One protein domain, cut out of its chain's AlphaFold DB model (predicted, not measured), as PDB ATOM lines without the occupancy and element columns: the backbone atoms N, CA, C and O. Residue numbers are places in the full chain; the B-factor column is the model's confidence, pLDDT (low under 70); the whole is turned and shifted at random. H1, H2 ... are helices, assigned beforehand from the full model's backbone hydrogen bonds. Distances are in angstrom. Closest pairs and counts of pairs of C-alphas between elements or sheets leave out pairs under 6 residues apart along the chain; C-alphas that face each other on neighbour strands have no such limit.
ATOM      1  N   THR A 166     127.660 116.187 111.327       80.12
ATOM      2  CA  THR A 166     127.208 117.491 110.856       80.12
ATOM      3  C   THR A 166     127.916 117.796 109.543       80.12
ATOM      4  O   THR A 166     129.131 117.969 109.514       80.12
ATOM      5  N   VAL A 167     127.152 117.863 108.456       88.19
ATOM      6  CA  VAL A 167     127.650 118.284 107.141       88.19
ATOM      7  C   VAL A 167     127.291 119.750 106.872       88.19
ATOM      8  O   VAL A 167     126.305 120.231 107.430       88.19
ATOM      9  N   PRO A 168     128.040 120.465 106.014       90.38
ATOM     10  CA  PRO A 168     127.800 121.880 105.722       90.38
ATOM     11  C   PRO A 168     126.420 122.186 105.122       90.38
ATOM     12  O   PRO A 168     125.823 123.210 105.448       90.38
ATOM     13  N   TYR A 169     125.901 121.302 104.266       91.62
ATOM     14  CA  TYR A 169     124.634 121.495 103.553       91.62
ATOM     15  C   TYR A 169     123.700 120.291 103.754       91.62
ATOM     16  O   TYR A 169     123.523 119.481 102.837       91.62
ATOM     17  N   PRO A 170     123.121 120.098 104.953       91.50
ATOM     18  CA  PRO A 170     122.216 118.986 105.214       91.50
ATOM     19  C   PRO A 170     120.860 119.232 104.539       91.50
ATOM     20  O   PRO A 170     120.282 120.301 104.682       91.50
ATOM     21  N   PHE A 171     120.313 118.230 103.849       89.88
ATOM     22  CA  PHE A 171     119.001 118.334 103.202       89.88
ATOM     23  C   PHE A 171     118.167 117.066 103.412       89.88
ATOM     24  O   PHE A 171     118.696 115.954 103.477       89.88
ATOM     25  N   LYS A 172     116.846 117.234 103.503       90.31
ATOM     26  CA  LYS A 172     115.845 116.156 103.598       90.31
ATOM     27  C   LYS A 172     114.865 116.152 102.427       90.31
ATOM     28  O   LYS A 172     114.109 115.197 102.260       90.31
ATOM     29  N   SER A 173     114.870 117.201 101.608       92.19
ATOM     30  CA  SER A 173     113.976 117.337 100.463       92.19
ATOM     31  C   SER A 173     114.689 117.913  99.241       92.19
ATOM     32  O   SER A 173     115.671 118.647  99.347       92.19
ATOM     33  N   ALA A 174     114.158 117.615  98.052       93.06
ATOM     34  CA  ALA A 174     114.655 118.208  96.811       93.06
ATOM     35  C   ALA A 174     114.515 119.741  96.803       93.06
ATOM     36  O   ALA A 174     115.302 120.425  96.158       93.06
ATOM     37  N   LYS A 175     113.533 120.283  97.536       95.31
ATOM     38  CA  LYS A 175     113.322 121.727  97.669       95.31
ATOM     39  C   LYS A 175     114.474 122.392  98.427       95.31
ATOM     40  O   LYS A 175     115.059 123.326  97.896       95.31
ATOM     41  N   GLU A 176     114.842 121.864  99.595       93.69
ATOM     42  CA  GLU A 176     115.990 122.355 100.380       93.69
ATOM     43  C   GLU A 176     117.289 122.293  99.569       93.69
ATOM     44  O   GLU A 176     118.069 123.241  99.549       93.69
ATOM     45  N   MET A 177     117.491 121.199  98.830       92.62
ATOM     46  CA  MET A 177     118.655 121.031  97.961       92.62
ATOM     47  C   MET A 177     118.761 122.148  96.905       92.62
ATOM     48  O   MET A 177     119.839 122.692  96.677       92.62
ATOM     49  N   LEU A 178     117.640 122.525  96.280       94.69
ATOM     50  CA  LEU A 178     117.601 123.626  95.313       94.69
ATOM     51  C   LEU A 178     117.787 124.997  95.977       94.69
ATOM     52  O   LEU A 178     118.412 125.878  95.389       94.69
ATOM     53  N   GLU A 179     117.275 125.188  97.193       95.69
ATOM     54  CA  GLU A 179     117.482 126.413  97.975       95.69
ATOM     55  C   GLU A 179     118.968 126.624  98.310       95.69
ATOM     56  O   GLU A 179     119.481 127.736  98.140       95.69
ATOM     57  N   TYR A 180     119.695 125.565  98.685       94.69
ATOM     58  CA  TYR A 180     121.150 125.621  98.873       94.69
ATOM     59  C   TYR A 180     121.893 125.971  97.583       94.69
ATOM     60  O   TYR A 180     122.745 126.857  97.597       94.69
ATOM     61  N   CYS A 181     121.556 125.342  96.455       94.31
ATOM     62  CA  CYS A 181     122.170 125.681  95.167       94.31
ATOM     63  C   CYS A 181     121.946 127.150  94.782       94.31
ATOM     64  O   CYS A 181     122.884 127.831  94.374       94.31
ATOM     65  N   ASN A 182     120.725 127.664  94.960       94.88
ATOM     66  CA  ASN A 182     120.391 129.047  94.616       94.88
ATOM     67  C   ASN A 182     121.082 130.071  95.529       94.88
ATOM     68  O   ASN A 182     121.479 131.134  95.060       94.88
ATOM     69  N   SER A 183     121.219 129.768  96.822       95.44
ATOM     70  CA  SER A 183     121.830 130.677  97.803       95.44
ATOM     71  C   SER A 183     123.361 130.672  97.772       95.44
ATOM     72  O   SER A 183     123.975 131.713  97.989       95.44
ATOM     73  N   THR A 184     123.986 129.528  97.489       94.44
ATOM     74  CA  THR A 184     125.454 129.375  97.484       94.44
ATOM     75  C   THR A 184     126.081 129.547  96.100       94.44
ATOM     76  O   THR A 184     127.285 129.772  95.997       94.44
ATOM     77  N   GLY A 185     125.291 129.403  95.030       94.50
ATOM     78  CA  GLY A 185     125.783 129.348  93.651       94.50
ATOM     79  C   GLY A 185     126.470 128.026  93.281       94.50
ATOM     80  O   GLY A 185     126.996 127.900  92.176       94.50
ATOM     81  N   LEU A 186     126.481 127.031  94.177       94.62
ATOM     82  CA  LEU A 186     127.046 125.711  93.905       94.62
ATOM     83  C   LEU A 186     126.109 124.878  93.021       94.62
ATOM     84  O   LEU A 186     124.890 124.869  93.200       94.62
ATOM     85  N   SER A 187     126.692 124.092  92.112       95.88
ATOM     86  CA  SER A 187     125.963 123.004  91.454       95.88
ATOM     87  C   SER A 187     125.591 121.910  92.464       95.88
ATOM     88  O   SER A 187     126.184 121.815  93.539       95.88
ATOM     89  N   LEU A 188     124.662 121.021  92.093       92.69
ATOM     90  CA  LEU A 188     124.304 119.856  92.917       92.69
ATOM     91  C   LEU A 188     125.526 119.001  93.276       92.69
ATOM     92  O   LEU A 188     125.720 118.649  94.435       92.69
ATOM     93  N   SER A 189     126.380 118.708  92.291       92.94
ATOM     94  CA  SER A 189     127.617 117.954  92.514       92.94
ATOM     95  C   SER A 189     128.616 118.722  93.376       92.94
ATOM     96  O   SER A 189     129.280 118.115  94.209       92.94
ATOM     97  N   GLY A 190     128.692 120.048  93.225       93.56
ATOM     98  CA  GLY A 190     129.513 120.906  94.074       93.56
ATOM     99  C   GLY A 190     129.058 120.873  95.531       93.56
ATOM    100  O   GLY A 190     129.883 120.700  96.420       93.56
ATOM    101  N   MET A 191     127.750 120.962  95.779       93.62
ATOM    102  CA  MET A 191     127.172 120.880  97.121       93.62
ATOM    103  C   MET A 191     127.409 119.501  97.760       93.62
ATOM    104  O   MET A 191     127.857 119.424  98.901       93.62
ATOM    105  N   VAL A 192     127.171 118.411  97.020       92.38
ATOM    106  CA  VAL A 192     127.435 117.048  97.516       92.38
ATOM    107  C   VAL A 192     128.927 116.841  97.787       92.38
ATOM    108  O   VAL A 192     129.268 116.293  98.827       92.38
ATOM    109  N   MET A 193     129.821 117.355  96.934       93.88
ATOM    110  CA  MET A 193     131.268 117.325  97.175       93.88
ATOM    111  C   MET A 193     131.642 118.026  98.488       93.88
ATOM    112  O   MET A 193     132.443 117.494  99.244       93.88
ATOM    113  N   GLN A 194     131.052 119.186  98.799       94.00
ATOM    114  CA  GLN A 194     131.310 119.869 100.076       94.00
ATOM    115  C   GLN A 194     130.855 119.045 101.285       94.00
ATOM    116  O   GLN A 194     131.526 119.040 102.314       94.00
ATOM    117  N   ASN A 195     129.740 118.329 101.158       93.38
ATOM    118  CA  ASN A 195     129.282 117.440 102.214       93.38
ATOM    119  C   ASN A 195     130.176 116.203 102.377       93.38
ATOM    120  O   ASN A 195     130.488 115.846 103.507       93.38
ATOM    121  N   GLU A 196     130.621 115.573 101.285       93.12
ATOM    122  CA  GLU A 196     131.560 114.442 101.357       93.12
ATOM    123  C   GLU A 196     132.924 114.870 101.909       93.12
ATOM    124  O   GLU A 196     133.524 114.133 102.681       93.12
ATOM    125  N   LEU A 197     133.390 116.085 101.593       94.06
ATOM    126  CA  LEU A 197     134.632 116.644 102.140       94.06
ATOM    127  C   LEU A 197     134.592 116.865 103.660       94.06
ATOM    128  O   LEU A 197     135.642 117.001 104.285       94.06
ATOM    129  N   ALA A 198     133.401 116.907 104.260       91.38
ATOM    130  CA  ALA A 198     133.251 116.933 105.712       91.38
ATOM    131  C   ALA A 198     133.425 115.543 106.354       91.38
ATOM    132  O   ALA A 198     133.626 115.457 107.563       91.38
ATOM    133  N   LEU A 199     133.342 114.472 105.557       88.81
ATOM    134  CA  LEU A 199     133.453 113.075 105.992       88.81
ATOM    135  C   LEU A 199     134.794 112.446 105.601       88.81
ATOM    136  O   LEU A 199     135.327 111.610 106.328       88.81
ATOM    137  N   HIS A 200     135.325 112.846 104.449       90.94
ATOM    138  CA  HIS A 200     136.475 112.236 103.798       90.94
ATOM    139  C   HIS A 200     137.406 113.311 103.246       90.94
ATOM    140  O   HIS A 200     136.985 114.397 102.846       90.94
ATOM    141  N   SER A 201     138.694 113.003 103.161       94.69
ATOM    142  CA  SER A 201     139.629 113.865 102.451       94.69
ATOM    143  C   SER A 201     139.348 113.846 100.946       94.69
ATOM    144  O   SER A 201     138.894 112.854 100.374       94.69
ATOM    145  N   LYS A 202     139.695 114.941 100.259       94.88
ATOM    146  CA  LYS A 202     139.566 115.026  98.796       94.88
ATOM    147  C   LYS A 202     140.271 113.867  98.079       94.88
ATOM    148  O   LYS A 202     139.742 113.336  97.109       94.88
ATOM    149  N   LYS A 203     141.446 113.478  98.581       96.25
ATOM    150  CA  LYS A 203     142.243 112.383  98.026       96.25
ATOM    151  C   LYS A 203     141.498 111.047  98.121       96.25
ATOM    152  O   LYS A 203     141.404 110.352  97.119       96.25
ATOM    153  N   GLU A 204     140.921 110.729  99.281       94.19
ATOM    154  CA  GLU A 204     140.143 109.494  99.472       94.19
ATOM    155  C   GLU A 204     138.920 109.439  98.551       94.19
ATOM    156  O   GLU A 204     138.638 108.397  97.967       94.19
ATOM    157  N   ILE A 205     138.222 110.566  98.377       94.00
ATOM    158  CA  ILE A 205     137.083 110.676  97.454       94.00
ATOM    159  C   ILE A 205     137.533 110.369  96.018       94.00
ATOM    160  O   ILE A 205     136.939 109.525  95.347       94.00
ATOM    161  N   GLU A 206     138.582 111.037  95.535       94.38
ATOM    162  CA  GLU A 206     139.080 110.865  94.165       94.38
ATOM    163  C   GLU A 206     139.593 109.441  93.908       94.38
ATOM    164  O   GLU A 206     139.259 108.845  92.880       94.38
ATOM    165  N   GLU A 207     140.348 108.867  94.848       94.69
ATOM    166  CA  GLU A 207     140.863 107.497  94.748       94.69
ATOM    167  C   GLU A 207     139.727 106.467  94.761       94.69
ATOM    168  O   GLU A 207     139.686 105.583  93.901       94.69
ATOM    169  N   TYR A 208     138.763 106.604  95.675       93.25
ATOM    170  CA  TYR A 208     137.647 105.670  95.787       93.25
ATOM    171  C   TYR A 208     136.743 105.699  94.556       93.25
ATOM    172  O   TYR A 208     136.493 104.655  93.951       93.25
ATOM    173  N   PHE A 209     136.272 106.875  94.128       94.19
ATOM    174  CA  PHE A 209     135.397 106.958  92.955       94.19
ATOM    175  C   PHE A 209     136.142 106.667  91.648       94.19
ATOM    176  O   PHE A 209     135.540 106.126  90.718       94.19
ATOM    177  N   GLY A 210     137.453 106.929  91.592       94.75
ATOM    178  CA  GLY A 210     138.320 106.444  90.521       94.75
ATOM    179  C   GLY A 210     138.350 104.914  90.455       94.75
ATOM    180  O   GLY A 210     138.164 104.339  89.381       94.75
ATOM    181  N   HIS A 211     138.496 104.245  91.600       92.25
ATOM    182  CA  HIS A 211     138.449 102.785  91.691       92.25
ATOM    183  C   HIS A 211     137.065 102.213  91.339       92.25
ATOM    184  O   HIS A 211     136.968 101.244  90.580       92.25
ATOM    185  N   VAL A 212     135.981 102.832  91.820       92.06
ATOM    186  CA  VAL A 212     134.599 102.472  91.458       92.06
ATOM    187  C   VAL A 212     134.415 102.551  89.942       92.06
ATOM    188  O   VAL A 212     133.920 101.600  89.339       92.06
ATOM    189  N   TRP A 213     134.854 103.642  89.308       93.25
ATOM    190  CA  TRP A 213     134.789 103.816  87.857       93.25
ATOM    191  C   TRP A 213     135.567 102.735  87.097       93.25
ATOM    192  O   TRP A 213     135.024 102.108  86.186       93.25
ATOM    193  N   GLN A 214     136.815 102.472  87.492       93.12
ATOM    194  CA  GLN A 214     137.629 101.413  86.885       93.12
ATOM    195  C   GLN A 214     136.956 100.043  87.022       93.12
ATOM    196  O   GLN A 214     136.924  99.266  86.069       93.12
ATOM    197  N   THR A 215     136.347  99.773  88.176       90.94
ATOM    198  CA  THR A 215     135.597  98.538  88.425       90.94
ATOM    199  C   THR A 215     134.359  98.442  87.533       90.94
ATOM    200  O   THR A 215     134.108  97.378  86.966       90.94
ATOM    201  N   MET A 216     133.603  99.536  87.346       91.31
ATOM    202  CA  MET A 216     132.481  99.578  86.394       91.31
ATOM    203  C   MET A 216     132.945  99.204  84.985       91.31
ATOM    204  O   MET A 216     132.338  98.340  84.354       91.31
ATOM    205  N   GLN A 217     134.028  99.825  84.510       91.56
ATOM    206  CA  GLN A 217     134.571  99.554  83.179       91.56
ATOM    207  C   GLN A 217     135.013  98.098  83.035       91.56
ATOM    208  O   GLN A 217     134.586  97.429  82.097       91.56
ATOM    209  N   ALA A 218     135.759  97.569  84.008       89.56
ATOM    210  CA  ALA A 218     136.177  96.171  84.008       89.56
ATOM    211  C   ALA A 218     134.981  95.197  84.006       89.56
ATOM    212  O   ALA A 218     135.011  94.183  83.309       89.56
ATOM    213  N   CYS A 219     133.899  95.507  84.735       89.50
ATOM    214  CA  CYS A 219     132.668  94.707  84.717       89.50
ATOM    215  C   CYS A 219     132.009  94.700  83.331       89.50
ATOM    216  O   CYS A 219     131.595  93.641  82.852       89.50
ATOM    217  N   ILE A 220     131.917  95.871  82.692       88.75
ATOM    218  CA  ILE A 220     131.353  96.028  81.346       88.75
ATOM    219  C   ILE A 220     132.203  95.246  80.340       88.75
ATOM    220  O   ILE A 220     131.670  94.417  79.602       88.75
ATOM    221  N   ASP A 221     133.525  95.420  80.371       89.19
ATOM    222  CA  ASP A 221     134.462  94.695  79.512       89.19
ATOM    223  C   ASP A 221     134.359  93.183  79.705       89.19
ATOM    224  O   ASP A 221     134.248  92.438  78.727       89.19
ATOM    225  N   ARG A 222     134.306  92.696  80.949       88.06
ATOM    226  CA  ARG A 222     134.111  91.267  81.223       88.06
ATOM    227  C   ARG A 222     132.786  90.769  80.645       88.06
ATOM    228  O   ARG A 222     132.775  89.761  79.939       88.06
ATOM    229  N   GLY A 223     131.680  91.479  80.875       88.25
ATOM    230  CA  GLY A 223     130.362  91.127  80.333       88.25
ATOM    231  C   GLY A 223     130.326  91.091  78.801       88.25
ATOM    232  O   GLY A 223     129.725  90.193  78.211       88.25
ATOM    233  N   MET A 224     131.032  92.018  78.156       86.75
ATOM    234  CA  MET A 224     131.162  92.108  76.701       86.75
ATOM    235  C   MET A 224     132.030  91.012  76.075       86.75
ATOM    236  O   MET A 224     131.912  90.770  74.875       86.75
ATOM    237  N   ASN A 225     132.915  90.375  76.841       88.56
ATOM    238  CA  ASN A 225     133.810  89.325  76.345       88.56
ATOM    239  C   ASN A 225     133.407  87.915  76.813       88.56
ATOM    240  O   ASN A 225     133.880  86.929  76.255       88.56
ATOM    241  N   THR A 226     132.514  87.796  77.800       86.94
ATOM    242  CA  THR A 226     132.087  86.500  78.349       86.94
ATOM    243  C   THR A 226     130.920  85.918  77.551       86.94
ATOM    244  O   THR A 226     129.816  86.469  77.528       86.94
TER     245      THR A 226
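Overview. This is residues 166 to 226 of the 304 residues of a protein of Salmonella diarizonae (UniProt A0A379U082). A small head, made of two short helices set at about a right angle, H1 and H2, with a long straight helix, H3, that leaves the head as an arm; residues 206 to 226, of which 206 to 225 belong to H3, stick out from it. The printed part has 61 residues with three named helices, in the order H1, H2, H3, and no named strand; the class is all helix. It is only just extended, close to loose, with a radius of gyration of the C-alphas of 15.9 A, and the C-alphas span 48 by 24 by 19 A.

Arrangement. After residues 166 to 173, H1, residues 174 to 184, touches H2, residues 188 to 196. The closest C-alphas of the two, those of Cys 181 and Leu 188, are 6.6 A apart. Their lines stand about perpendicular, at 90 degrees. H3, residues 202 to 225, is close to H2 but not clearly touching it: their closest C-alphas, those of Glu 196 and Ile 205, are 7.7 A apart. H2 and H3 run opposite ways at a steep tilt of 63 degrees. H1 and H3 are apart. In H1, H2 and H3 every O i to N i+4 pair is within hydrogen-bond range.

Along the chain. H1 begins at C-alpha 174, (114.655, 118.208, 96.811), and measures 15.5 A from first to last C-alpha. H2 begins at C-alpha 188, (124.304, 119.856, 92.917), and measures 12.4 A. H3 measures 34.6 A and ends at C-alpha 225, (133.810, 89.325, 76.345).

Size, cuts and confidence. The two C-alphas farthest apart, those of Ser 183 and Thr 226, are 49.3 A apart. Without residues 206 to 226, which stand free, the body of 40 residues spans 29 by 18 by 12 A. The links H1 to H2 and H2 to H3 are tight. The printed part has no cut. The mean pLDDT of the printed part is 92.3, and no printed residue is under 70.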